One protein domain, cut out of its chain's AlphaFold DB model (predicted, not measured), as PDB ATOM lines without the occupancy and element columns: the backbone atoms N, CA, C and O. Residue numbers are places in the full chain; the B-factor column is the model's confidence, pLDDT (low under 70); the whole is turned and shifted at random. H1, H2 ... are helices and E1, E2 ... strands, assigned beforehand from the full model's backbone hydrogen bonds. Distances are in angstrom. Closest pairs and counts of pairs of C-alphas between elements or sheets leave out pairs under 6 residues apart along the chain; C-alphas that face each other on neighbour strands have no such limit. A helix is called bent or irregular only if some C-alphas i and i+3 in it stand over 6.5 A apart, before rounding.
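What this domain is: This is residues 101 to 250 and 301 to 337 of the 349 residues of the protein "Hypothetical protein" of Haptolina ericina (UniProt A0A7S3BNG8). A small, twisted sheet of four parallel strands has most of its helices gathered on one side, where H4 packs between H2 and the first part of H8. H7 lies apart on the other side of the sheet, and residues 322 to 337, mostly the end of H8, stick out as a long arm. The printed part has 187 residues with eight named helices and four named strands, in the order E1 H1 H2 E2 H3 H4 E3 H5 H6 E4 H7 H8; the class is mixed, and the sheet's order is E1 E2 E3 E4. The whole is compact, with a radius of gyration of the C-alphas of 18.1 A, but elongated, spanning 67 by 39 by 34 A.

How they stand to each other: Residues 101 to 102 pair antiparallel with residues 108 to 109 of E1, residues 108 to 112, an edge strand. E1 is parallel to E2, residues 152 to 157, with N 112 and O 155 within hydrogen-bond range at 2.7 A. E2 is parallel to E3, residues 189 to 195, with N 156 and O 193 at 2.7 A. E3 is parallel to the other edge strand, E4, residues 220 to 222, with N 194 and O 221 at 2.8 A. H2, residues 125 to 141, only grazes the sheet with residues 132 to 140. With residues 125 to 132 alone H2 touches H4, residues 168 to 184, closest at the C-alphas of Pro 125 and Cys 173, 4.5 A, the same way at a steep tilt of 42 degrees. H1, residues 119 to 122, only just touches H4, with 3 pairs of C-alphas within 8 A, the closest those of Phe 122 and Ala 170, 5.0 A. H8, residues 302 to 334, touches H4 with residues 302 to 314 alone, closest at the C-alphas of Pro 302 and Cys 182, 5.9 A, opposite ways at a shallow tilt of 14 degrees. H8 also touches H3, residues 163 to 166, at the C-alphas of Ala 317 and Phe 166, 5.4 A. H5, residues 199 to 211, only grazes the sheet, and H6, residues 214 to 219, stands only just at the sheet's level, with a height of 3.8 A. H7, residues 236 to 249, touches no helix. Three strand-helix-strand units, parallel neighbour strands joined through helices, have right-handed crossovers: E1, H1 H2, E2; E2, H3 H4, E3; E3, H5 H6, E4. Every O i to N i+4 pair is within hydrogen-bond range in H2, H4 and H6, against 7 of 9 in H5, 28 of 29 in H8 and 2 of 10 in H7, which has 5 of 11 O i to N i+3 pairs within range; H1 and H3 are too short for an O i to N i+4 pair.

Where its parts are: E1 begins at C-alpha 108 (0.281, -2.527, -100.207). H2 and H4 are each 24.4 A long, H5 19.7 A, H7 21.9 A and E3 16.6 A. H5 is irregular, with C-alphas 207 and 210 7.2 A apart. H8, 45.3 A long, ends at C-alpha 334 (-32.801, -28.057, -66.558).

The domain as a whole: The C-alphas of Ala 146 and Ser 337 are the two farthest apart, 69.1 A. Residues 251 to 300 are not printed, and C-alphas 250 and 301 are 31.8 A apart across this cut. The link from E4 to H7 is long, 13 residues. The mean pLDDT of the printed part is 75.3, and low-confidence stretches include residues 232 to 250 and 301 to 331.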
ATOM      1  N   GLY A 101       2.778  -2.472 -94.968       93.94
ATOM      2  CA  GLY A 101       3.778  -3.354 -95.556       93.94
ATOM      3  C   GLY A 101       3.446  -3.647 -97.011       93.94
ATOM      4  O   GLY A 101       2.545  -3.035 -97.586       93.94
ATOM      5  N   THR A 102       4.152  -4.604 -97.594       93.88
ATOM      6  CA  THR A 102       3.891  -5.086 -98.954       93.88
ATOM      7  C   THR A 102       3.842  -6.605 -98.968       93.88
ATOM      8  O   THR A 102       4.606  -7.258 -98.253       93.88
ATOM      9  N   ASP A 103       2.935  -7.173 -99.758       90.44
ATOM     10  CA  ASP A 103       2.923  -8.612-100.021       90.44
ATOM     11  C   ASP A 103       3.949  -8.991-101.103       90.44
ATOM     12  O   ASP A 103       4.612  -8.130-101.690       90.44
ATOM     13  N   SER A 104       4.083 -10.288-101.382       88.31
ATOM     14  CA  SER A 104       5.019 -10.812-102.383       88.31
ATOM     15  C   SER A 104       4.719 -10.381-103.820       88.31
ATOM     16  O   SER A 104       5.587 -10.489-104.684       88.31
ATOM     17  N   SER A 105       3.527  -9.834-104.084       88.06
ATOM     18  CA  SER A 105       3.194  -9.206-105.366       88.06
ATOM     19  C   SER A 105       3.536  -7.713-105.425       88.06
ATOM     20  O   SER A 105       3.303  -7.074-106.448       88.06
ATOM     21  N   GLY A 106       4.086  -7.149-104.344       90.00
ATOM     22  CA  GLY A 106       4.349  -5.719-104.210       90.00
ATOM     23  C   GLY A 106       3.102  -4.891-103.892       90.00
ATOM     24  O   GLY A 106       3.172  -3.663-103.905       90.00
ATOM     25  N   ARG A 107       1.960  -5.526-103.596       93.44
ATOM     26  CA  ARG A 107       0.730  -4.819-103.233       93.44
ATOM     27  C   ARG A 107       0.825  -4.326-101.794       93.44
ATOM     28  O   ARG A 107       1.286  -5.049-100.912       93.44
ATOM     29  N   VAL A 108       0.335  -3.113-101.549       95.81
ATOM     30  CA  VAL A 108       0.281  -2.527-100.207       95.81
ATOM     31  C   VAL A 108      -0.614  -3.369 -99.297       95.81
ATOM     32  O   VAL A 108      -1.704  -3.797 -99.684       95.81
ATOM     33  N   VAL A 109      -0.162  -3.589 -98.067       95.56
ATOM     34  CA  VAL A 109      -0.899  -4.312 -97.032       95.56
ATOM     35  C   VAL A 109      -1.030  -3.452 -95.786       95.56
ATOM     36  O   VAL A 109      -0.058  -2.846 -95.343       95.56
ATOM     37  N   THR A 110      -2.219  -3.441 -95.188       94.62
ATOM     38  CA  THR A 110      -2.471  -2.846 -93.868       94.62
ATOM     39  C   THR A 110      -2.936  -3.907 -92.873       94.62
ATOM     40  O   THR A 110      -3.720  -4.788 -93.239       94.62
ATOM     41  N   ILE A 111      -2.473  -3.834 -91.619       94.06
ATOM     42  CA  ILE A 111      -2.977  -4.676 -90.523       94.06
ATOM     43  C   ILE A 111      -3.895  -3.868 -89.607       94.06
ATOM     44  O   ILE A 111      -3.450  -3.014 -88.843       94.06
ATOM     45  N   CYS A 112      -5.169  -4.244 -89.591       93.12
ATOM     46  CA  CYS A 112      -6.191  -3.701 -88.713       93.12
ATOM     47  C   CYS A 112      -6.332  -4.565 -87.456       93.12
ATOM     48  O   CYS A 112      -6.980  -5.617 -87.467       93.12
ATOM     49  N   SER A 113      -5.724  -4.109 -86.360       93.69
ATOM     50  CA  SER A 113      -5.681  -4.829 -85.080       93.69
ATOM     51  C   SER A 113      -6.937  -4.573 -84.243       93.69
ATOM     52  O   SER A 113      -6.893  -3.899 -83.214       93.69
ATOM     53  N   PHE A 114      -8.084  -5.100 -84.674       88.88
ATOM     54  CA  PHE A 114      -9.370  -4.794 -84.037       88.88
ATOM     55  C   PHE A 114      -9.452  -5.206 -82.571       88.88
ATOM     56  O   PHE A 114     -10.086  -4.503 -81.791       88.88
ATOM     57  N   GLY A 115      -8.826  -6.318 -82.183       91.00
ATOM     58  CA  GLY A 115      -8.847  -6.760 -80.788       91.00
ATOM     59  C   GLY A 115      -7.959  -5.942 -79.845       91.00
ATOM     60  O   GLY A 115      -8.050  -6.129 -78.633       91.00
ATOM     61  N   ALA A 116      -7.137  -5.032 -80.377       94.69
ATOM     62  CA  ALA A 116      -6.371  -4.072 -79.587       94.69
ATOM     63  C   ALA A 116      -7.185  -2.817 -79.221       94.69
ATOM     64  O   ALA A 116      -6.700  -1.989 -78.453       94.69
ATOM     65  N   LEU A 117      -8.407  -2.662 -79.748       94.00
ATOM     66  CA  LEU A 117      -9.236  -1.494 -79.462       94.00
ATOM     67  C   LEU A 117      -9.821  -1.556 -78.043       94.00
ATOM     68  O   LEU A 117     -10.576  -2.484 -77.713       94.00
ATOM     69  N   PRO A 118      -9.532  -0.558 -77.194       95.44
ATOM     70  CA  PRO A 118     -10.138  -0.492 -75.876       95.44
ATOM     71  C   PRO A 118     -11.631  -0.137 -75.995       95.44
ATOM     72  O   PRO A 118     -12.116   0.308 -77.035       95.44
ATOM     73  N   ALA A 119     -12.414  -0.412 -74.950       94.75
ATOM     74  CA  ALA A 119     -13.870  -0.247 -75.014       94.75
ATOM     75  C   ALA A 119     -14.309   1.221 -75.151       94.75
ATOM     76  O   ALA A 119     -15.317   1.506 -75.797       94.75
ATOM     77  N   ASP A 120     -13.541   2.138 -74.567       95.94
ATOM     78  CA  ASP A 120     -13.727   3.589 -74.625       95.94
ATOM     79  C   ASP A 120     -13.482   4.178 -76.022       95.94
ATOM     80  O   ASP A 120     -14.082   5.202 -76.349       95.94
ATOM     81  N   ALA A 121     -12.733   3.490 -76.892       94.12
ATOM     82  CA  ALA A 121     -12.572   3.864 -78.302       94.12
ATOM     83  C   ALA A 121     -13.911   3.993 -79.050       94.12
ATOM     84  O   ALA A 121     -13.998   4.688 -80.059       94.12
ATOM     85  N   PHE A 122     -14.959   3.319 -78.565       94.88
ATOM     86  CA  PHE A 122     -16.289   3.321 -79.172       94.88
ATOM     87  C   PHE A 122     -17.271   4.307 -78.524       94.88
ATOM     88  O   PHE A 122     -18.428   4.373 -78.940       94.88
ATOM     89  N   CYS A 123     -16.848   5.049 -77.496       95.19
ATOM     90  CA  CYS A 123     -17.694   6.030 -76.813       95.19
ATOM     91  C   CYS A 123     -17.822   7.348 -77.591       95.19
ATOM     92  O   CYS A 123     -18.792   8.076 -77.388       95.19
ATOM     93  N   ASP A 124     -16.881   7.638 -78.492       93.62
ATOM     94  CA  ASP A 124     -16.904   8.809 -79.368       93.62
ATOM     95  C   ASP A 124     -16.864   8.384 -80.848       93.62
ATOM     96  O   ASP A 124     -15.786   8.212 -81.426       93.62
ATOM     97  N   PRO A 125     -18.034   8.240 -81.502       92.44
ATOM     98  CA  PRO A 125     -18.095   7.905 -82.919       92.44
ATOM     99  C   PRO A 125     -17.360   8.897 -83.822       92.44
ATOM    100  O   PRO A 125     -16.823   8.483 -84.847       92.44
ATOM    101  N   LYS A 126     -17.317  10.192 -83.476       91.31
ATOM    102  CA  LYS A 126     -16.641  11.195 -84.312       91.31
ATOM    103  C   LYS A 126     -15.129  11.024 -84.235       91.31
ATOM    104  O   LYS A 126     -14.487  10.946 -85.281       91.31
ATOM    105  N   GLY A 127     -14.581  10.904 -83.026       90.88
ATOM    106  CA  GLY A 127     -13.163  10.624 -82.805       90.88
ATOM    107  C   GLY A 127     -12.723   9.297 -83.424       90.88
ATOM    108  O   GLY A 127     -11.687   9.246 -84.086       90.88
ATOM    109  N   PHE A 128     -13.543   8.248 -83.308       91.44
ATOM    110  CA  PHE A 128     -13.284   6.958 -83.953       91.44
ATOM    111  C   PHE A 128     -13.194   7.078 -85.481       91.44
ATOM    112  O   PHE A 128     -12.255   6.563 -86.092       91.44
ATOM    113  N   VAL A 129     -14.158   7.766 -86.107       90.38
ATOM    114  CA  VAL A 129     -14.163   7.987 -87.561       90.38
ATOM    115  C   VAL A 129     -12.946   8.806 -87.984       90.38
ATOM    116  O   VAL A 129     -12.262   8.406 -88.920       90.38
ATOM    117  N   ALA A 130     -12.631   9.893 -87.279       90.44
ATOM    118  CA  ALA A 130     -11.468  10.729 -87.569       90.44
ATOM    119  C   ALA A 130     -10.152   9.935 -87.529       90.44
ATOM    120  O   ALA A 130      -9.392   9.960 -88.497       90.44
ATOM    121  N   TRP A 131      -9.921   9.169 -86.457       90.94
ATOM    122  CA  TRP A 131      -8.742   8.305 -86.324       90.94
ATOM    123  C   TRP A 131      -8.633   7.312 -87.485       90.94
ATOM    124  O   TRP A 131      -7.587   7.202 -88.131       90.94
ATOM    125  N   ARG A 132      -9.730   6.614 -87.794       91.50
ATOM    126  CA  ARG A 132      -9.734   5.604 -88.852       91.50
ATOM    127  C   ARG A 132      -9.509   6.211 -90.236       91.50
ATOM    128  O   ARG A 132      -8.774   5.632 -91.032       91.50
ATOM    129  N   LEU A 133     -10.117   7.362 -90.521       90.69
ATOM    130  CA  LEU A 133      -9.899   8.075 -91.777       90.69
ATOM    131  C   LEU A 133      -8.459   8.574 -91.894       90.69
ATOM    132  O   LEU A 133      -7.899   8.494 -92.978       90.69
ATOM    133  N   GLY A 134      -7.821   8.994 -90.797       90.38
ATOM    134  CA  GLY A 134      -6.394   9.335 -90.796       90.38
ATOM    135  C   GLY A 134      -5.498   8.158 -91.207       90.38
ATOM    136  O   GLY A 134      -4.569   8.329 -92.000       90.38
ATOM    137  N   LEU A 135      -5.799   6.946 -90.723       91.25
ATOM    138  CA  LEU A 135      -5.103   5.722 -91.142       91.25
ATOM    139  C   LEU A 135      -5.376   5.372 -92.611       91.25
ATOM    140  O   LEU A 135      -4.442   5.032 -93.338       91.25
ATOM    141  N   LEU A 136      -6.631   5.487 -93.056       91.69
ATOM    142  CA  LEU A 136      -7.009   5.248 -94.450       91.69
ATOM    143  C   LEU A 136      -6.307   6.237 -95.388       91.69
ATOM    144  O   LEU A 136      -5.716   5.829 -96.373       91.69
ATOM    145  N   GLU A 137      -6.286   7.522 -95.058       92.69
ATOM    146  CA  GLU A 137      -5.615   8.558 -95.847       92.69
ATOM    147  C   GLU A 137      -4.105   8.329 -95.953       92.69
ATOM    148  O   GLU A 137      -3.516   8.575 -97.003       92.69
ATOM    149  N   ARG A 138      -3.469   7.805 -94.897       92.00
ATOM    150  CA  ARG A 138      -2.068   7.372 -94.957       92.00
ATOM    151  C   ARG A 138      -1.886   6.193 -95.907       92.00
ATOM    152  O   ARG A 138      -1.016   6.256 -96.762       92.00
ATOM    153  N   LEU A 139      -2.723   5.165 -95.781       93.62
ATOM    154  CA  LEU A 139      -2.710   4.005 -96.672       93.62
ATOM    155  C   LEU A 139      -2.879   4.415 -98.140       93.62
ATOM    156  O   LEU A 139      -2.131   3.947 -98.989       93.62
ATOM    157  N   MET A 140      -3.828   5.305 -98.437       94.56
ATOM    158  CA  MET A 140      -4.144   5.701 -99.809       94.56
ATOM    159  C   MET A 140      -2.986   6.441-100.497       94.56
ATOM    160  O   MET A 140      -2.834   6.315-101.709       94.56
ATOM    161  N   ARG A 141      -2.136   7.155 -99.744       94.88
ATOM    162  CA  ARG A 141      -0.911   7.794-100.274       94.88
ATOM    163  C   ARG A 141       0.163   6.797-100.697       94.88
ATOM    164  O   ARG A 141       0.974   7.128-101.553       94.88
ATOM    165  N   GLU A 142       0.163   5.597-100.124       95.56
ATOM    166  CA  GLU A 142       1.112   4.539-100.490       95.56
ATOM    167  C   GLU A 142       0.657   3.749-101.729       95.56
ATOM    168  O   GLU A 142       1.401   2.914-102.243       95.56
ATOM    169  N   LEU A 143      -0.570   3.973-102.222       96.12
ATOM    170  CA  LEU A 143      -1.111   3.202-103.338       96.12
ATOM    171  C   LEU A 143      -0.475   3.617-104.671       96.12
ATOM    172  O   LEU A 143      -0.356   4.808-104.970       96.12
ATOM    173  N   PRO A 144      -0.124   2.652-105.536       94.06
ATOM    174  CA  PRO A 144       0.629   2.931-106.748       94.06
ATOM    175  C   PRO A 144      -0.291   3.380-107.897       94.06
ATOM    176  O   PRO A 144      -0.384   2.707-108.923       94.06
ATOM    177  N   PHE A 145      -0.944   4.541-107.775       94.19
ATOM    178  CA  PHE A 145      -1.813   5.095-108.831       94.19
ATOM    179  C   PHE A 145      -1.101   5.231-110.186       94.19
ATOM    180  O   PHE A 145      -1.719   5.047-111.230       94.19
ATOM    181  N   ALA A 146       0.211   5.480-110.181       92.69
ATOM    182  CA  ALA A 146       1.030   5.540-111.391       92.69
ATOM    183  C   ALA A 146       1.212   4.187-112.103       92.69
ATOM    184  O   ALA A 146       1.609   4.166-113.263       92.69
ATOM    185  N   SER A 147       0.928   3.068-111.432       89.12
ATOM    186  CA  SER A 147       1.022   1.721-112.009       89.12
ATOM    187  C   SER A 147      -0.290   1.216-112.623       89.12
ATOM    188  O   SER A 147      -0.268   0.231-113.356       89.12
ATOM    189  N   GLY A 148      -1.421   1.880-112.348       87.56
ATOM    190  CA  GLY A 148      -2.747   1.510-112.865       87.56
ATOM    191  C   GLY A 148      -3.588   0.584-111.971       87.56
ATOM    192  O   GLY A 148      -4.792   0.476-112.195       87.56
ATOM    193  N   ASP A 149      -3.010  -0.037-110.935       89.69
ATOM    194  CA  ASP A 149      -3.730  -0.894-109.971       89.69
ATOM    195  C   ASP A 149      -3.509  -0.403-108.526       89.69
ATOM    196  O   ASP A 149      -2.660  -0.934-107.806       89.69
ATOM    197  N   PRO A 150      -4.242   0.629-108.068       94.88
ATOM    198  CA  PRO A 150      -4.073   1.200-106.737       94.88
ATOM    199  C   PRO A 150      -4.817   0.367-105.682       94.88
ATOM    200  O   PRO A 150      -5.523   0.919-104.848       94.88
ATOM    201  N   THR A 151      -4.748  -0.962-105.732       94.50
ATOM    202  CA  THR A 151      -5.447  -1.817-104.765       94.50
ATOM    203  C   THR A 151      -4.571  -2.188-103.571       94.50
ATOM    204  O   THR A 151      -3.345  -2.177-103.651       94.50
ATOM    205  N   TYR A 152      -5.195  -2.552-102.447       94.88
ATOM    206  CA  TYR A 152      -4.494  -3.023-101.248       94.88
ATOM    207  C   TYR A 152      -5.119  -4.275-100.630       94.88
ATOM    208  O   TYR A 152      -6.283  -4.615-100.862       94.88
ATOM    209  N   THR A 153      -4.325  -4.963 -99.812       94.00
ATOM    210  CA  THR A 153      -4.773  -6.075 -98.970       94.00
ATOM    211  C   THR A 153      -5.029  -5.569 -97.554       94.00
ATOM    212  O   THR A 153      -4.176  -4.942 -96.929       94.00
ATOM    213  N   MET A 154      -6.210  -5.861 -97.016       93.38
ATOM    214  CA  MET A 154      -6.568  -5.555 -95.635       93.38
ATOM    215  C   MET A 154      -6.474  -6.816 -94.781       93.38
ATOM    216  O   MET A 154      -7.202  -7.780 -95.007       93.38
ATOM    217  N   VAL A 155      -5.610  -6.810 -93.773       93.31
ATOM    218  CA  VAL A 155      -5.478  -7.905 -92.809       93.31
ATOM    219  C   VAL A 155      -6.224  -7.526 -91.536       93.31
ATOM    220  O   VAL A 155      -5.858  -6.581 -90.851       93.31
ATOM    221  N   LEU A 156      -7.276  -8.260 -91.200       91.81
ATOM    222  CA  LEU A 156      -8.024  -8.102 -89.960       91.81
ATOM    223  C   LEU A 156      -7.434  -9.032 -88.905       91.81
ATOM    224  O   LEU A 156      -7.716 -10.232 -88.922       91.81
ATOM    225  N   ASP A 157      -6.631  -8.496 -87.986       93.00
ATOM    226  CA  ASP A 157      -6.181  -9.264 -86.826       93.00
ATOM    227  C   ASP A 157      -7.230  -9.198 -85.714       93.00
ATOM    228  O   ASP A 157      -7.414  -8.189 -85.026       93.00
ATOM    229  N   CYS A 158      -7.950 -10.304 -85.550       92.25
ATOM    230  CA  CYS A 158      -8.993 -10.454 -84.548       92.25
ATOM    231  C   CYS A 158      -8.459 -10.949 -83.191       92.25
ATOM    232  O   CYS A 158      -9.247 -11.223 -82.277       92.25
ATOM    233  N   ARG A 159      -7.135 -11.056 -83.016       93.38
ATOM    234  CA  ARG A 159      -6.531 -11.431 -81.734       93.38
ATOM    235  C   ARG A 159      -6.918 -10.434 -80.645       93.38
ATOM    236  O   ARG A 159      -6.729  -9.234 -80.789       93.38
ATOM    237  N   GLY A 160      -7.433 -10.945 -79.529       93.69
ATOM    238  CA  GLY A 160      -7.867 -10.114 -78.403       93.69
ATOM    239  C   GLY A 160      -9.276  -9.538 -78.552       93.69
ATOM    240  O   GLY A 160      -9.725  -8.822 -77.660       93.69
ATOM    241  N   MET A 161     -10.017  -9.876 -79.617       92.31
ATOM    242  CA  MET A 161     -11.416  -9.465 -79.729       92.31
ATOM    243  C   MET A 161     -12.263 -10.036 -78.583       92.31
ATOM    244  O   MET A 161     -12.399 -11.243 -78.395       92.31
ATOM    245  N   ARG A 162     -12.874  -9.121 -77.838       90.81
ATOM    246  CA  ARG A 162     -13.812  -9.325 -76.723       90.81
ATOM    247  C   ARG A 162     -15.246  -8.922 -77.099       90.81
ATOM    248  O   ARG A 162     -15.419  -8.190 -78.077       90.81
ATOM    249  N   PRO A 163     -16.272  -9.287 -76.305       88.94
ATOM    250  CA  PRO A 163     -17.667  -8.928 -76.578       88.94
ATOM    251  C   PRO A 163     -17.943  -7.428 -76.792       88.94
ATOM    252  O   PRO A 163     -18.852  -7.086 -77.548       88.94
ATOM    253  N   HIS A 164     -17.168  -6.511 -76.195       91.50
ATOM    254  CA  HIS A 164     -17.395  -5.067 -76.362       91.50
ATOM    255  C   HIS A 164     -17.148  -4.564 -77.792       91.50
ATOM    256  O   HIS A 164     -17.809  -3.616 -78.209       91.50
ATOM    257  N   HIS A 165     -16.302  -5.230 -78.583       91.06
ATOM    258  CA  HIS A 165     -16.103  -4.915 -80.011       91.06
ATOM    259  C   HIS A 165     -17.367  -5.159 -80.849       91.06
ATOM    260  O   HIS A 165     -17.485  -4.697 -81.979       91.06
ATOM    261  N   PHE A 166     -18.331  -5.881 -80.280       86.44
ATOM    262  CA  PHE A 166     -19.621  -6.210 -80.870       86.44
ATOM    263  C   PHE A 166     -20.770  -5.415 -80.216       86.44
ATOM    264  O   PHE A 166     -21.944  -5.608 -80.541       86.44
ATOM    265  N   SER A 167     -20.449  -4.517 -79.280       88.81
ATOM    266  CA  SER A 167     -21.420  -3.718 -78.530       88.81
ATOM    267  C   SER A 167     -22.186  -2.731 -79.418       88.81
ATOM    268  O   SER A 167     -21.835  -2.461 -80.567       88.81
ATOM    269  N   ARG A 168     -23.276  -2.159 -78.890       91.75
ATOM    270  CA  ARG A 168     -24.020  -1.106 -79.593       91.75
ATOM    271  C   ARG A 168     -23.143   0.115 -79.945       91.75
ATOM    272  O   ARG A 168     -23.174   0.453 -81.126       91.75
ATOM    273  N   PRO A 169     -22.346   0.694 -79.023       94.62
ATOM    274  CA  PRO A 169     -21.443   1.800 -79.353       94.62
ATOM    275  C   PRO A 169     -20.461   1.465 -80.482       94.62
ATOM    276  O   PRO A 169     -20.329   2.232 -81.434       94.62
ATOM    277  N   ALA A 170     -19.858   0.268 -80.457       90.38
ATOM    278  CA  ALA A 170     -18.941  -0.160 -81.517       90.38
ATOM    279  C   ALA A 170     -19.625  -0.161 -82.891       90.38
ATOM    280  O   ALA A 170     -19.096   0.356 -83.872       90.38
ATOM    281  N   ARG A 171     -20.859  -0.669 -82.962       87.69
ATOM    282  CA  ARG A 171     -21.643  -0.686 -84.206       87.69
ATOM    283  C   ARG A 171     -22.023   0.702 -84.694       87.69
ATOM    284  O   ARG A 171     -22.093   0.907 -85.899       87.69
ATOM    285  N   GLU A 172     -22.303   1.632 -83.790       91.50
ATOM    286  CA  GLU A 172     -22.590   3.023 -84.148       91.50
ATOM    287  C   GLU A 172     -21.348   3.688 -84.760       91.50
ATOM    288  O   GLU A 172     -21.458   4.289 -85.829       91.50
ATOM    289  N   CYS A 173     -20.165   3.455 -84.186       91.31
ATOM    290  CA  CYS A 173     -18.886   3.900 -84.744       91.31
ATOM    291  C   CYS A 173     -18.623   3.324 -86.145       91.31
ATOM    292  O   CYS A 173     -18.352   4.070 -87.085       91.31
ATOM    293  N   PHE A 174     -18.770   2.005 -86.324       88.00
ATOM    294  CA  PHE A 174     -18.564   1.366 -87.629       88.00
ATOM    295  C   PHE A 174     -19.586   1.799 -88.683       88.00
ATOM    296  O   PHE A 174     -19.220   1.930 -89.846       88.00
ATOM    297  N   ARG A 175     -20.845   2.054 -88.306       87.81
ATOM    298  CA  ARG A 175     -21.857   2.599 -89.229       87.81
ATOM    299  C   ARG A 175     -21.520   4.020 -89.665       87.81
ATOM    300  O   ARG A 175     -21.682   4.340 -90.838       87.81
ATOM    301  N   ALA A 176     -21.060   4.860 -88.736       88.12
ATOM    302  CA  ALA A 176     -20.628   6.217 -89.052       88.12
ATOM    303  C   ALA A 176     -19.424   6.200 -90.008       88.12
ATOM    304  O   ALA A 176     -19.452   6.875 -91.035       88.12
ATOM    305  N   LEU A 177     -18.428   5.355 -89.726       88.69
ATOM    306  CA  LEU A 177     -17.275   5.143 -90.599       88.69
ATOM    307  C   LEU A 177     -17.696   4.646 -91.982       88.69
ATOM    308  O   LEU A 177     -17.301   5.223 -92.989       88.69
ATOM    309  N   GLN A 178     -18.519   3.596 -92.026       86.81
ATOM    310  CA  GLN A 178     -19.038   3.026 -93.263       86.81
ATOM    311  C   GLN A 178     -19.688   4.097 -94.126       86.81
ATOM    312  O   GLN A 178     -19.428   4.134 -95.320       86.81
ATOM    313  N   LYS A 179     -20.544   4.939 -93.539       88.12
ATOM    314  CA  LYS A 179     -21.231   5.985 -94.289       88.12
ATOM    315  C   LYS A 179     -20.225   6.891 -94.998       88.12
ATOM    316  O   LYS A 179     -20.357   7.106 -96.195       88.12
ATOM    317  N   VAL A 180     -19.198   7.358 -94.288       89.38
ATOM    318  CA  VAL A 180     -18.170   8.223 -94.885       89.38
ATOM    319  C   VAL A 180     -17.357   7.484 -95.949       89.38
ATOM    320  O   VAL A 180     -17.158   8.022 -97.033       89.38
ATOM    321  N   CYS A 181     -16.923   6.247 -95.684       88.88
ATOM    322  CA  CYS A 181     -16.178   5.458 -96.667       88.88
ATOM    323  C   CYS A 181     -17.007   5.213 -97.932       88.88
ATOM    324  O   CYS A 181     -16.519   5.442 -99.031       88.88
ATOM    325  N   CYS A 182     -18.271   4.809 -97.785       88.19
ATOM    326  CA  CYS A 182     -19.161   4.605 -98.917       88.19
ATOM    327  C   CYS A 182     -19.351   5.897 -99.704       88.19
ATOM    328  O   CYS A 182     -19.273   5.830-100.919       88.19
ATOM    329  N   ASP A 183     -19.574   7.039 -99.051       91.31
ATOM    330  CA  ASP A 183     -19.919   8.297 -99.724       91.31
ATOM    331  C   ASP A 183     -18.710   9.018-100.339       91.31
ATOM    332  O   ASP A 183     -18.880   9.727-101.327       91.31
ATOM    333  N   CYS A 184     -17.510   8.851 -99.776       94.25
ATOM    334  CA  CYS A 184     -16.333   9.663-100.107       94.25
ATOM    335  C   CYS A 184     -15.065   8.849-100.487       94.25
ATOM    336  O   CYS A 184     -14.039   9.461-100.755       94.25
ATOM    337  N   TYR A 185     -15.039   7.508-100.478       94.06
ATOM    338  CA  TYR A 185     -13.809   6.740-100.781       94.06
ATOM    339  C   TYR A 185     -14.054   5.603-101.775       94.06
ATOM    340  O   TYR A 185     -14.939   4.779-101.531       94.06
ATOM    341  N   PRO A 186     -13.313   5.539-102.900       94.69
ATOM    342  CA  PRO A 186     -13.489   4.475-103.878       94.69
ATOM    343  C   PRO A 186     -13.098   3.127-103.264       94.69
ATOM    344  O   PRO A 186     -12.298   3.058-102.329       94.69
ATOM    345  N   ASP A 187     -13.664   2.043-103.791       86.81
ATOM    346  CA  ASP A 187     -13.352   0.701-103.308       86.81
ATOM    347  C   ASP A 187     -12.034   0.201-103.907       86.81
ATOM    348  O   ASP A 187     -11.973  -0.182-105.076       86.81
ATOM    349  N   LEU A 188     -10.975   0.233-103.099       92.94
ATOM    350  CA  LEU A 188      -9.625  -0.185-103.485       92.94
ATOM    351  C   LEU A 188      -9.168  -1.463-102.762       92.94
ATOM    352  O   LEU A 188      -7.988  -1.817-102.791       92.94
ATOM    353  N   ILE A 189     -10.083  -2.180-102.107       91.19
ATOM    354  CA  ILE A 189      -9.749  -3.409-101.384       91.19
ATOM    355  C   ILE A 189      -9.678  -4.578-102.373       91.19
ATOM    356  O   ILE A 189     -10.700  -5.079-102.839       91.19
ATOM    357  N   ALA A 190      -8.474  -5.083-102.648       91.31
ATOM    358  CA  ALA A 190      -8.300  -6.298-103.451       91.31
ATOM    359  C   ALA A 190      -8.623  -7.567-102.655       91.31
ATOM    360  O   ALA A 190      -9.179  -8.532-103.187       91.31
ATOM    361  N   ARG A 191      -8.226  -7.602-101.379       90.12
ATOM    362  CA  ARG A 191      -8.343  -8.791-100.531       90.12
ATOM    363  C   ARG A 191      -8.543  -8.407 -99.075       90.12
ATOM    364  O   ARG A 191      -7.922  -7.469 -98.586       90.12
ATOM    365  N   ILE A 192      -9.362  -9.182 -98.373       89.56
ATOM    366  CA  ILE A 192      -9.505  -9.123 -96.919       89.56
ATOM    367  C   ILE A 192      -9.040 -10.457 -96.343       89.56
ATOM    368  O   ILE A 192      -9.620 -11.500 -96.636       89.56
ATOM    369  N   VAL A 193      -8.012 -10.435 -95.503       90.44
ATOM    370  CA  VAL A 193      -7.501 -11.618 -94.803       90.44
ATOM    371  C   VAL A 193      -7.885 -11.513 -93.337       90.44
ATOM    372  O   VAL A 193      -7.545 -10.539 -92.682       90.44
ATOM    373  N   VAL A 194      -8.592 -12.502 -92.803       90.38
ATOM    374  CA  VAL A 194      -8.997 -12.538 -91.394       90.38
ATOM    375  C   VAL A 194      -8.092 -13.494 -90.624       90.38
ATOM    376  O   VAL A 194      -8.081 -14.701 -90.889       90.38
ATOM    377  N   LEU A 195      -7.376 -12.953 -89.636       92.25
ATOM    378  CA  LEU A 195      -6.490 -13.686 -88.734       92.25
ATOM    379  C   LEU A 195      -7.106 -13.809 -87.346       92.25
ATOM    380  O   LEU A 195      -7.773 -12.901 -86.859       92.25
ATOM    381  N   HIS A 196      -6.859 -14.947 -86.697       92.62
ATOM    382  CA  HIS A 196      -7.331 -15.252 -85.340       92.62
ATOM    383  C   HIS A 196      -8.817 -14.939 -85.077       92.62
ATOM    384  O   HIS A 196      -9.134 -14.364 -84.031       92.62
ATOM    385  N   PRO A 197      -9.754 -15.280 -85.986       89.31
ATOM    386  CA  PRO A 197     -11.163 -15.033 -85.716       89.31
ATOM    387  C   PRO A 197     -11.582 -15.779 -84.438       89.31
ATOM    388  O   PRO A 197     -11.286 -16.971 -84.310       89.31
ATOM    389  N   PRO A 198     -12.306 -15.135 -83.499       87.94
ATOM    390  CA  PRO A 198     -12.929 -15.848 -82.396       87.94
ATOM    391  C   PRO A 198     -13.778 -17.016 -82.920       87.94
ATOM    392  O   PRO A 198     -14.417 -16.863 -83.967       87.94
ATOM    393  N   PRO A 199     -13.866 -18.158 -82.212       86.88
ATOM    394  CA  PRO A 199     -14.580 -19.336 -82.717       86.88
ATOM    395  C   PRO A 199     -16.022 -19.049 -83.163       86.88
ATOM    396  O   PRO A 199     -16.487 -19.574 -84.179       86.88
ATOM    397  N   PHE A 200     -16.724 -18.159 -82.452       82.00
ATOM    398  CA  PHE A 200     -18.075 -17.737 -82.827       82.00
ATOM    399  C   PHE A 200     -18.103 -16.930 -84.135       82.00
ATOM    400  O   PHE A 200     -19.045 -17.068 -84.913       82.00
ATOM    401  N   PHE A 201     -17.080 -16.111 -84.398       80.94
ATOM    402  CA  PHE A 201     -16.969 -15.314 -85.617       80.94
ATOM    403  C   PHE A 201     -16.685 -16.213 -86.822       80.94
ATOM    404  O   PHE A 201     -17.383 -16.124 -87.828       80.94
ATOM    405  N   ALA A 202     -15.741 -17.151 -86.692       82.06
ATOM    406  CA  ALA A 202     -15.462 -18.142 -87.732       82.06
ATOM    407  C   ALA A 202     -16.715 -18.970 -88.075       82.06
ATOM    408  O   ALA A 202     -17.067 -19.116 -89.248       82.06
ATOM    409  N   SER A 203     -17.436 -19.433 -87.049       80.62
ATOM    410  CA  SER A 203     -18.685 -20.185 -87.214       80.62
ATOM    411  C   SER A 203     -19.747 -19.368 -87.951       80.62
ATOM    412  O   SER A 203     -20.379 -19.850 -88.887       80.62
ATOM    413  N   ALA A 204     -19.921 -18.103 -87.571       75.38
ATOM    414  CA  ALA A 204     -20.864 -17.208 -88.218       75.38
ATOM    415  C   ALA A 204     -20.540 -16.945 -89.692       75.38
ATOM    416  O   ALA A 204     -21.425 -17.016 -90.545       75.38
ATOM    417  N   CYS A 205     -19.275 -16.663 -90.000       76.12
ATOM    418  CA  CYS A 205     -18.832 -16.436 -91.368       76.12
ATOM    419  C   CYS A 205     -19.007 -17.687 -92.233       76.12
ATOM    420  O   CYS A 205     -19.473 -17.571 -93.365       76.12
ATOM    421  N   ALA A 206     -18.711 -18.878 -91.702       78.62
ATOM    422  CA  ALA A 206     -18.931 -20.139 -92.407       78.62
ATOM    423  C   ALA A 206     -20.414 -20.354 -92.756       78.62
ATOM    424  O   ALA A 206     -20.738 -20.732 -93.880       78.62
ATOM    425  N   LEU A 207     -21.318 -20.047 -91.821       72.56
ATOM    426  CA  LEU A 207     -22.764 -20.183 -92.020       72.56
ATOM    427  C   LEU A 207     -23.325 -19.195 -93.047       72.56
ATOM    428  O   LEU A 207     -24.291 -19.507 -93.739       72.56
ATOM    429  N   LEU A 208     -22.728 -18.009 -93.152       71.38
ATOM    430  CA  LEU A 208     -23.198 -16.961 -94.056       71.38
ATOM    431  C   LEU A 208     -22.531 -16.976 -95.419       71.38
ATOM    432  O   LEU A 208     -23.069 -16.382 -96.345       71.38
ATOM    433  N   ARG A 209     -21.405 -17.677 -95.574       74.50
ATOM    434  CA  ARG A 209     -20.673 -17.781 -96.840       74.50
ATOM    435  C   ARG A 209     -21.559 -18.100 -98.057       74.50
ATOM    436  O   ARG A 209     -21.375 -17.422 -99.060       74.50
ATOM    437  N   PRO A 210     -22.547 -19.018 -97.996       76.31
ATOM    438  CA  PRO A 210     -23.435 -19.301 -99.133       76.31
ATOM    439  C   PRO A 210     -24.402 -18.164 -99.498       76.31
ATOM    440  O   PRO A 210     -25.023 -18.197-100.554       76.31
ATOM    441  N   LEU A 211     -24.582 -17.194 -98.600       69.31
ATOM    442  CA  LEU A 211     -25.519 -16.075 -98.727       69.31
ATOM    443  C   LEU A 211     -24.808 -14.772 -99.099       69.31
ATOM    444  O   LEU A 211     -25.459 -13.783 -99.433       69.31
ATOM    445  N   LEU A 212     -23.479 -14.762 -98.995       65.00
ATOM    446  CA  LEU A 212     -22.652 -13.636 -99.377       65.00
ATOM    447  C   LEU A 212     -22.554 -13.558-100.911       65.00
ATOM    448  O   LEU A 212     -22.465 -14.597-101.569       65.00
ATOM    449  N   PRO A 213     -22.532 -12.347-101.495       71.38
ATOM    450  CA  PRO A 213     -22.251 -12.167-102.914       71.38
ATOM    451  C   PRO A 213     -20.960 -12.891-103.337       71.38
ATOM    452  O   PRO A 213     -19.975 -12.885-102.596       71.38
ATOM    453  N   THR A 214     -20.940 -13.510-104.522       71.94
ATOM    454  CA  THR A 214     -19.801 -14.329-104.987       71.94
ATOM    455  C   THR A 214     -18.484 -13.553-104.980       71.94
ATOM    456  O   THR A 214     -17.460 -14.081-104.553       71.94
ATOM    457  N   ASN A 215     -18.521 -12.282-105.380       69.62
ATOM    458  CA  ASN A 215     -17.370 -11.381-105.342       69.62
ATOM    459  C   ASN A 215     -16.878 -11.132-103.910       69.62
ATOM    460  O   ASN A 215     -15.679 -11.154-103.653       69.62
ATOM    461  N   PHE A 216     -17.784 -11.002-102.944       69.12
ATOM    462  CA  PHE A 216     -17.407 -10.836-101.546       69.12
ATOM    463  C   PHE A 216     -16.717 -12.086-100.976       69.12
ATOM    464  O   PHE A 216     -15.677 -12.000-100.325       69.12
ATOM    465  N   ALA A 217     -17.262 -13.270-101.261       72.50
ATOM    466  CA  ALA A 217     -16.688 -14.534-100.800       72.50
ATOM    467  C   ALA A 217     -15.297 -14.830-101.400       72.50
ATOM    468  O   ALA A 217     -14.530 -15.599-100.811       72.50
ATOM    469  N   GLN A 218     -14.973 -14.238-102.555       77.75
ATOM    470  CA  GLN A 218     -13.656 -14.331-103.194       77.75
ATOM    471  C   GLN A 218     -12.619 -13.410-102.540       77.75
ATOM    472  O   GLN A 218     -11.459 -13.814-102.407       77.75
ATOM    473  N   VAL A 219     -13.053 -12.220-102.109       79.12
ATOM    474  CA  VAL A 219     -12.216 -11.202-101.457       79.12
ATOM    475  C   VAL A 219     -11.844 -11.612-100.030       79.12
ATOM    476  O   VAL A 219     -10.712 -11.371 -99.615       79.12
ATOM    477  N   VAL A 220     -12.749 -12.259 -99.280       83.44
ATOM    478  CA  VAL A 220     -12.504 -12.626 -97.872       83.44
ATOM    479  C   VAL A 220     -11.897 -14.020 -97.710       83.44
ATOM    480  O   VAL A 220     -12.519 -15.042 -98.031       83.44
ATOM    481  N   ARG A 221     -10.707 -14.064 -97.106       85.44
ATOM    482  CA  ARG A 221      -9.937 -15.272 -96.791       85.44
ATOM    483  C   ARG A 221      -9.756 -15.430 -95.286       85.44
ATOM    484  O   ARG A 221      -9.541 -14.453 -94.580       85.44
ATOM    485  N   PHE A 222      -9.872 -16.659 -94.791       83.00
ATOM    486  CA  PHE A 222      -9.765 -16.984 -93.366       83.00
ATOM    487  C   PHE A 222      -8.575 -17.905 -93.144       83.00
ATOM    488  O   PHE A 222      -8.511 -18.951 -93.786       83.00
ATOM    489  N   GLY A 223      -7.689 -17.544 -92.213       70.81
ATOM    490  CA  GLY A 223      -6.608 -18.428 -91.765       70.81
ATOM    491  C   GLY A 223      -5.605 -18.838 -92.848       70.81
ATOM    492  O   GLY A 223      -4.897 -19.818 -92.647       70.81
ATOM    493  N   GLU A 224      -5.554 -18.129 -93.980       69.50
ATOM    494  CA  GLU A 224      -4.466 -18.296 -94.944       69.50
ATOM    495  C   GLU A 224      -3.166 -17.823 -94.283       69.50
ATOM    496  O   GLU A 224      -3.139 -16.757 -93.658       69.50
ATOM    497  N   ASP A 225      -2.111 -18.638 -94.396       59.72
ATOM    498  CA  ASP A 225      -0.779 -18.242 -93.963       59.72
ATOM    499  C   ASP A 225      -0.390 -16.998 -94.751       59.72
ATOM    500  O   ASP A 225      -0.260 -17.009 -95.973       59.72
ATOM    501  N   VAL A 226      -0.183 -15.911 -94.020       63.06
ATOM    502  CA  VAL A 226       0.270 -14.618 -94.538       63.06
ATOM    503  C   VAL A 226       1.779 -14.665 -94.835       63.06
ATOM    504  O   VAL A 226       2.489 -13.663 -94.764       63.06
ATOM    505  N   GLY A 227       2.288 -15.872 -95.098       51.69
ATOM    506  CA  GLY A 227       3.677 -16.128 -95.426       51.69
ATOM    507  C   GLY A 227       4.032 -15.277 -96.632       51.69
ATOM    508  O   GLY A 227       3.359 -15.367 -97.653       51.69
ATOM    509  N   GLU A 228       5.059 -14.444 -96.470       61.19
ATOM    510  CA  GLU A 228       5.560 -13.456 -97.437       61.19
ATOM    511  C   GLU A 228       4.950 -12.042 -97.393       61.19
ATOM    512  O   GLU A 228       5.039 -11.312 -98.380       61.19
ATOM    513  N   ILE A 229       4.416 -11.573 -96.258       68.06
ATOM    514  CA  ILE A 229       4.352 -10.113 -96.052       68.06
ATOM    515  C   ILE A 229       5.677  -9.607 -95.488       68.06
ATOM    516  O   ILE A 229       6.055  -9.921 -94.356       68.06
ATOM    517  N   SER A 230       6.353  -8.766 -96.267       66.25
ATOM    518  CA  SER A 230       7.487  -7.978 -95.805       66.25
ATOM    519  C   SER A 230       6.984  -6.683 -95.172       66.25
ATOM    520  O   SER A 230       6.401  -5.828 -95.843       66.25
ATOM    521  N   PHE A 231       7.239  -6.517 -93.881       71.38
ATOM    522  CA  PHE A 231       7.131  -5.220 -93.224       71.38
ATOM    523  C   PHE A 231       8.514  -4.573 -93.211       71.38
ATOM    524  O   PHE A 231       9.504  -5.256 -92.939       71.38
ATOM    525  N   GLY A 232       8.588  -3.269 -93.492       49.47
ATOM    526  CA  GLY A 232       9.839  -2.513 -93.394       49.47
ATOM    527  C   GLY A 232      10.527  -2.734 -92.040       49.47
ATOM    528  O   GLY A 232       9.857  -2.984 -91.036       49.47
ATOM    529  N   ASN A 233      11.865  -2.695 -92.040       39.25
ATOM    530  CA  ASN A 233      12.766  -3.018 -90.923       39.25
ATOM    531  C   ASN A 233      12.246  -2.521 -89.555       39.25
ATOM    532  O   ASN A 233      12.509  -1.390 -89.159       39.25
ATOM    533  N   GLY A 234      11.499  -3.365 -88.834       45.44
ATOM    534  CA  GLY A 234      10.904  -2.997 -87.543       45.44
ATOM    535  C   GLY A 234       9.771  -3.892 -87.022       45.44
ATOM    536  O   GLY A 234       9.524  -3.880 -85.819       45.44
ATOM    537  N   ALA A 235       9.105  -4.701 -87.859       43.81
ATOM    538  CA  ALA A 235       7.906  -5.454 -87.439       43.81
ATOM    539  C   ALA A 235       7.984  -6.996 -87.565       43.81
ATOM    540  O   ALA A 235       6.993  -7.691 -87.333       43.81
ATOM    541  N   SER A 236       9.149  -7.569 -87.885       36.94
ATOM    542  CA  SER A 236       9.274  -8.994 -88.254       36.94
ATOM    543  C   SER A 236       9.021  -9.995 -87.111       36.94
ATOM    544  O   SER A 236       8.494 -11.079 -87.350       36.94
ATOM    545  N   ALA A 237       9.290  -9.643 -85.848       42.88
ATOM    546  CA  ALA A 237       9.203 -10.592 -84.725       42.88
ATOM    547  C   ALA A 237       7.766 -10.933 -84.260       42.88
ATOM    548  O   ALA A 237       7.573 -11.843 -83.437       42.88
ATOM    549  N   GLY A 238       6.761 -10.182 -84.722       43.31
ATOM    550  CA  GLY A 238       5.350 -10.390 -84.373       43.31
ATOM    551  C   GLY A 238       4.631 -11.378 -85.295       43.31
ATOM    552  O   GLY A 238       3.765 -12.123 -84.837       43.31
ATOM    553  N   VAL A 239       5.026 -11.420 -86.569       40.44
ATOM    554  CA  VAL A 239       4.316 -12.129 -87.647       40.44
ATOM    555  C   VAL A 239       4.717 -13.607 -87.717       40.44
ATOM    556  O   VAL A 239       3.873 -14.472 -87.913       40.44
ATOM    557  N   GLU A 240       5.971 -13.948 -87.431       37.25
ATOM    558  CA  GLU A 240       6.454 -15.340 -87.497       37.25
ATOM    559  C   GLU A 240       5.873 -16.236 -86.374       37.25
ATOM    560  O   GLU A 240       5.589 -17.425 -86.552       37.25
ATOM    561  N   ARG A 241       5.560 -15.641 -85.212       45.28
ATOM    562  CA  ARG A 241       4.864 -16.324 -84.098       45.28
ATOM    563  C   ARG A 241       3.385 -16.619 -84.389       45.28
ATOM    564  O   ARG A 241       2.785 -17.474 -83.732       45.28
ATOM    565  N   VAL A 242       2.792 -15.924 -85.362       43.06
ATOM    566  CA  VAL A 242       1.379 -16.053 -85.759       43.06
ATOM    567  C   VAL A 242       1.150 -17.330 -86.573       43.06
ATOM    568  O   VAL A 242       0.275 -18.116 -86.207       43.06
ATOM    569  N   ALA A 243       1.978 -17.585 -87.590       36.69
ATOM    570  CA  ALA A 243       1.870 -18.769 -88.454       36.69
ATOM    571  C   ALA A 243       1.961 -20.083 -87.651       36.69
ATOM    572  O   ALA A 243       1.140 -20.991 -87.784       36.69
ATOM    573  N   THR A 244       2.886 -20.133 -86.686       36.66
ATOM    574  CA  THR A 244       3.120 -21.324 -85.848       36.66
ATOM    575  C   THR A 244       1.953 -21.644 -84.894       36.66
ATOM    576  O   THR A 244       1.754 -22.795 -84.503       36.66
ATOM    577  N   SER A 245       1.159 -20.639 -84.502       37.88
ATOM    578  CA  SER A 245       0.020 -20.822 -83.585       37.88
ATOM    579  C   SER A 245      -1.248 -21.296 -84.311       37.88
ATOM    580  O   SER A 245      -2.042 -22.046 -83.740       37.88
ATOM    581  N   LEU A 246      -1.420 -20.912 -85.581       36.94
ATOM    582  CA  LEU A 246      -2.558 -21.297 -86.425       36.94
ATOM    583  C   LEU A 246      -2.555 -22.791 -86.771       36.94
ATOM    584  O   LEU A 246      -3.600 -23.433 -86.675       36.94
ATOM    585  N   GLN A 247      -1.384 -23.369 -87.053       38.22
ATOM    586  CA  GLN A 247      -1.242 -24.808 -87.324       38.22
ATOM    587  C   GLN A 247      -1.623 -25.698 -86.129       38.22
ATOM    588  O   GLN A 247      -1.996 -26.854 -86.310       38.22
ATOM    589  N   ARG A 248      -1.561 -25.172 -84.898       37.31
ATOM    590  CA  ARG A 248      -1.922 -25.922 -83.681       37.31
ATOM    591  C   ARG A 248      -3.406 -25.817 -83.333       37.31
ATOM    592  O   ARG A 248      -3.963 -26.760 -82.781       37.31
ATOM    593  N   ALA A 249      -4.055 -24.698 -83.657       35.97
ATOM    594  CA  ALA A 249      -5.461 -24.460 -83.321       35.97
ATOM    595  C   ALA A 249      -6.444 -25.247 -84.209       35.97
ATOM    596  O   ALA A 249      -7.546 -25.568 -83.772       35.97
ATOM    597  N   THR A 250      -6.051 -25.597 -85.436       36.34
ATOM    598  CA  THR A 250      -6.877 -26.370 -86.379       36.34
ATOM    599  C   THR A 250      -6.882 -27.880 -86.108       36.34
ATOM    600  O   THR A 250      -7.655 -28.602 -86.733       36.34
ATOM    601  N   SER A 301     -19.565  -4.274-103.822       43.28
ATOM    602  CA  SER A 301     -19.825  -2.871-103.498       43.28
ATOM    603  C   SER A 301     -19.619  -2.618-101.993       43.28
ATOM    604  O   SER A 301     -20.028  -3.453-101.175       43.28
ATOM    605  N   PRO A 302     -19.025  -1.482-101.588       41.94
ATOM    606  CA  PRO A 302     -18.852  -1.109-100.182       41.94
ATOM    607  C   PRO A 302     -20.153  -1.184 -99.377       41.94
ATOM    608  O   PRO A 302     -20.158  -1.571 -98.208       41.94
ATOM    609  N   GLU A 303     -21.284  -0.904-100.029       44.09
ATOM    610  CA  GLU A 303     -22.621  -1.105 -99.474       44.09
ATOM    611  C   GLU A 303     -22.878  -2.565 -99.105       44.09
ATOM    612  O   GLU A 303     -23.383  -2.834 -98.022       44.09
ATOM    613  N   SER A 304     -22.482  -3.517 -99.954       42.09
ATOM    614  CA  SER A 304     -22.596  -4.948 -99.680       42.09
ATOM    615  C   SER A 304     -21.709  -5.355 -98.510       42.09
ATOM    616  O   SER A 304     -22.224  -5.942 -97.564       42.09
ATOM    617  N   PHE A 305     -20.409  -5.027 -98.514       44.00
ATOM    618  CA  PHE A 305     -19.512  -5.441 -97.428       44.00
ATOM    619  C   PHE A 305     -19.880  -4.797 -96.106       44.00
ATOM    620  O   PHE A 305     -19.921  -5.493 -95.105       44.00
ATOM    621  N   ALA A 306     -20.146  -3.498 -96.065       42.75
ATOM    622  CA  ALA A 306     -20.330  -2.809 -94.804       42.75
ATOM    623  C   ALA A 306     -21.783  -2.906 -94.301       42.75
ATOM    624  O   ALA A 306     -21.991  -3.039 -93.094       42.75
ATOM    625  N   ALA A 307     -22.795  -3.011 -95.181       43.91
ATOM    626  CA  ALA A 307     -24.119  -3.452 -94.742       43.91
ATOM    627  C   ALA A 307     -24.060  -4.900 -94.264       43.91
ATOM    628  O   ALA A 307     -24.684  -5.199 -93.251       43.91
ATOM    629  N   LEU A 308     -23.279  -5.781 -94.903       44.84
ATOM    630  CA  LEU A 308     -23.101  -7.142 -94.409       44.84
ATOM    631  C   LEU A 308     -22.299  -7.160 -93.124       44.84
ATOM    632  O   LEU A 308     -22.826  -7.701 -92.190       44.84
ATOM    633  N   PHE A 309     -21.129  -6.549 -92.987       47.59
ATOM    634  CA  PHE A 309     -20.291  -6.570 -91.786       47.59
ATOM    635  C   PHE A 309     -20.934  -5.799 -90.629       47.59
ATOM    636  O   PHE A 309     -21.024  -6.329 -89.531       47.59
ATOM    637  N   GLY A 310     -21.482  -4.603 -90.855       48.03
ATOM    638  CA  GLY A 310     -22.222  -3.839 -89.848       48.03
ATOM    639  C   GLY A 310     -23.532  -4.514 -89.424       48.03
ATOM    640  O   GLY A 310     -23.847  -4.559 -88.230       48.03
ATOM    641  N   SER A 311     -24.277  -5.108 -90.368       49.44
ATOM    642  CA  SER A 311     -25.443  -5.937 -90.027       49.44
ATOM    643  C   SER A 311     -25.039  -7.294 -89.484       49.44
ATOM    644  O   SER A 311     -25.791  -7.835 -88.702       49.44
ATOM    645  N   LEU A 312     -23.872  -7.836 -89.816       45.38
ATOM    646  CA  LEU A 312     -23.389  -9.150 -89.401       45.38
ATOM    647  C   LEU A 312     -22.845  -9.087 -87.991       45.38
ATOM    648  O   LEU A 312     -23.314  -9.811 -87.131       45.38
ATOM    649  N   VAL A 313     -21.918  -8.176 -87.722       48.38
ATOM    650  CA  VAL A 313     -21.460  -7.829 -86.377       48.38
ATOM    651  C   VAL A 313     -22.665  -7.400 -85.544       48.38
ATOM    652  O   VAL A 313     -22.835  -7.872 -84.425       48.38
ATOM    653  N   GLY A 314     -23.584  -6.602 -86.103       44.09
ATOM    654  CA  GLY A 314     -24.827  -6.225 -85.433       44.09
ATOM    655  C   GLY A 314     -25.775  -7.360 -85.098       44.09
ATOM    656  O   GLY A 314     -26.282  -7.434 -83.975       44.09
ATOM    657  N   TRP A 315     -25.984  -8.256 -86.042       46.03
ATOM    658  CA  TRP A 315     -26.897  -9.374 -85.926       46.03
ATOM    659  C   TRP A 315     -26.295 -10.490 -85.074       46.03
ATOM    660  O   TRP A 315     -26.972 -10.971 -84.170       46.03
ATOM    661  N   LEU A 316     -25.016 -10.828 -85.262       43.84
ATOM    662  CA  LEU A 316     -24.293 -11.794 -84.435       43.84
ATOM    663  C   LEU A 316     -24.261 -11.347 -82.984       43.84
ATOM    664  O   LEU A 316     -24.682 -12.099 -82.115       43.84
ATOM    665  N   ALA A 317     -23.878 -10.101 -82.713       45.16
ATOM    666  CA  ALA A 317     -23.846  -9.595 -81.347       45.16
ATOM    667  C   ALA A 317     -25.222  -9.592 -80.677       45.16
ATOM    668  O   ALA A 317     -25.338  -9.893 -79.497       45.16
ATOM    669  N   GLY A 318     -26.278  -9.229 -81.412       39.97
ATOM    670  CA  GLY A 318     -27.621  -9.120 -80.847       39.97
ATOM    671  C   GLY A 318     -28.315 -10.471 -80.679       39.97
ATOM    672  O   GLY A 318     -28.909 -10.739 -79.639       39.97
ATOM    673  N   LYS A 319     -28.264 -11.326 -81.703       47.06
ATOM    674  CA  LYS A 319     -29.029 -12.577 -81.758       47.06
ATOM    675  C   LYS A 319     -28.257 -13.766 -81.209       47.06
ATOM    676  O   LYS A 319     -28.880 -14.584 -80.544       47.06
ATOM    677  N   VAL A 320     -26.938 -13.851 -81.412       44.09
ATOM    678  CA  VAL A 320     -26.127 -14.915 -80.793       44.09
ATOM    679  C   VAL A 320     -25.999 -14.659 -79.298       44.09
ATOM    680  O   VAL A 320     -26.198 -15.585 -78.530       44.09
ATOM    681  N   SER A 321     -25.791 -13.413 -78.857       45.09
ATOM    682  CA  SER A 321     -25.731 -13.110 -77.418       45.09
ATOM    683  C   SER A 321     -27.074 -13.361 -76.711       45.09
ATOM    684  O   SER A 321     -27.103 -13.993 -75.660       45.09
ATOM    685  N   ALA A 322     -28.205 -12.994 -77.328       45.44
ATOM    686  CA  ALA A 322     -29.532 -13.330 -76.797       45.44
ATOM    687  C   ALA A 322     -29.820 -14.844 -76.807       45.44
ATOM    688  O   ALA A 322     -30.403 -15.362 -75.858       45.44
ATOM    689  N   ALA A 323     -29.396 -15.565 -77.850       44.97
ATOM    690  CA  ALA A 323     -29.554 -17.018 -77.928       44.97
ATOM    691  C   ALA A 323     -28.656 -17.758 -76.924       44.97
ATOM    692  O   ALA A 323     -29.094 -18.737 -76.332       44.97
ATOM    693  N   LEU A 324     -27.429 -17.280 -76.694       45.28
ATOM    694  CA  LEU A 324     -26.521 -17.807 -75.676       45.28
ATOM    695  C   LEU A 324     -27.049 -17.536 -74.264       45.28
ATOM    696  O   LEU A 324     -26.968 -18.417 -73.413       45.28
ATOM    697  N   LEU A 325     -27.640 -16.361 -74.022       52.12
ATOM    698  CA  LEU A 325     -28.283 -16.044 -72.748       52.12
ATOM    699  C   LEU A 325     -29.494 -16.955 -72.492       52.12
ATOM    700  O   LEU A 325     -29.578 -17.562 -71.430       52.12
ATOM    701  N   GLN A 326     -30.365 -17.143 -73.488       50.91
ATOM    702  CA  GLN A 326     -31.496 -18.075 -73.390       50.91
ATOM    703  C   GLN A 326     -31.049 -19.532 -73.227       50.91
ATOM    704  O   GLN A 326     -31.647 -20.276 -72.455       50.91
ATOM    705  N   ALA A 327     -29.992 -19.955 -73.924       46.81
ATOM    706  CA  ALA A 327     -29.427 -21.294 -73.777       46.81
ATOM    707  C   ALA A 327     -28.852 -21.512 -72.372       46.81
ATOM    708  O   ALA A 327     -29.064 -22.570 -71.783       46.81
ATOM    709  N   ARG A 328     -28.176 -20.499 -71.811       60.47
ATOM    710  CA  ARG A 328     -27.697 -20.508 -70.426       60.47
ATOM    711  C   ARG A 328     -28.860 -20.621 -69.443       60.47
ATOM    712  O   ARG A 328     -28.806 -21.466 -68.559       60.47
ATOM    713  N   GLU A 329     -29.903 -19.810 -69.592       63.66
ATOM    714  CA  GLU A 329     -31.084 -19.846 -68.717       63.66
ATOM    715  C   GLU A 329     -31.810 -21.197 -68.788       63.66
ATOM    716  O   GLU A 329     -32.144 -21.773 -67.754       63.66
ATOM    717  N   ALA A 330     -31.976 -21.758 -69.989       57.66
ATOM    718  CA  ALA A 330     -32.568 -23.080 -70.185       57.66
ATOM    719  C   ALA A 330     -31.704 -24.210 -69.597       57.66
ATOM    720  O   ALA A 330     -32.234 -25.168 -69.030       57.66
ATOM    721  N   PHE A 331     -30.376 -24.103 -69.694       61.66
ATOM    722  CA  PHE A 331     -29.449 -25.055 -69.084       61.66
ATOM    723  C   PHE A 331     -29.515 -24.998 -67.551       61.66
ATOM    724  O   PHE A 331     -29.685 -26.028 -66.906       61.66
ATOM    725  N   VAL A 332     -29.485 -23.794 -66.970       70.94
ATOM    726  CA  VAL A 332     -29.629 -23.581 -65.518       70.94
ATOM    727  C   VAL A 332     -30.967 -24.120 -65.006       70.94
ATOM    728  O   VAL A 332     -31.010 -24.748 -63.950       70.94
ATOM    729  N   ALA A 333     -32.052 -23.920 -65.757       71.00
ATOM    730  CA  ALA A 333     -33.377 -24.416 -65.395       71.00
ATOM    731  C   ALA A 333     -33.490 -25.950 -65.459       71.00
ATOM    732  O   ALA A 333     -34.231 -26.540 -64.676       71.00
ATOM    733  N   SER A 334     -32.765 -26.598 -66.376       69.75
ATOM    734  CA  SER A 334     -32.801 -28.057 -66.558       69.75
ATOM    735  C   SER A 334     -31.800 -28.816 -65.682       69.75
ATOM    736  O   SER A 334     -32.043 -29.981 -65.383       69.75
ATOM    737  N   HIS A 335     -30.718 -28.167 -65.233       80.19
ATOM    738  CA  HIS A 335     -29.647 -28.788 -64.436       80.19
ATOM    739  C   HIS A 335     -29.297 -27.956 -63.178       80.19
ATOM    740  O   HIS A 335     -28.143 -27.564 -62.975       80.19
ATOM    741  N   PRO A 336     -30.272 -27.665 -62.291       73.50
ATOM    742  CA  PRO A 336     -30.075 -26.746 -61.164       73.50
ATOM    743  C   PRO A 336     -29.079 -27.256 -60.107       73.50
ATOM    744  O   PRO A 336     -28.494 -26.453 -59.378       73.50
ATOM    745  N   SER A 337     -28.875 -28.573 -60.005       73.94
ATOM    746  CA  SER A 337     -27.907 -29.199 -59.092       73.94
ATOM    747  C   SER A 337     -26.463 -29.068 -59.580       73.94
ATOM    748  O   SER A 337     -25.570 -28.836 -58.767       73.94
TER     749      SER A 337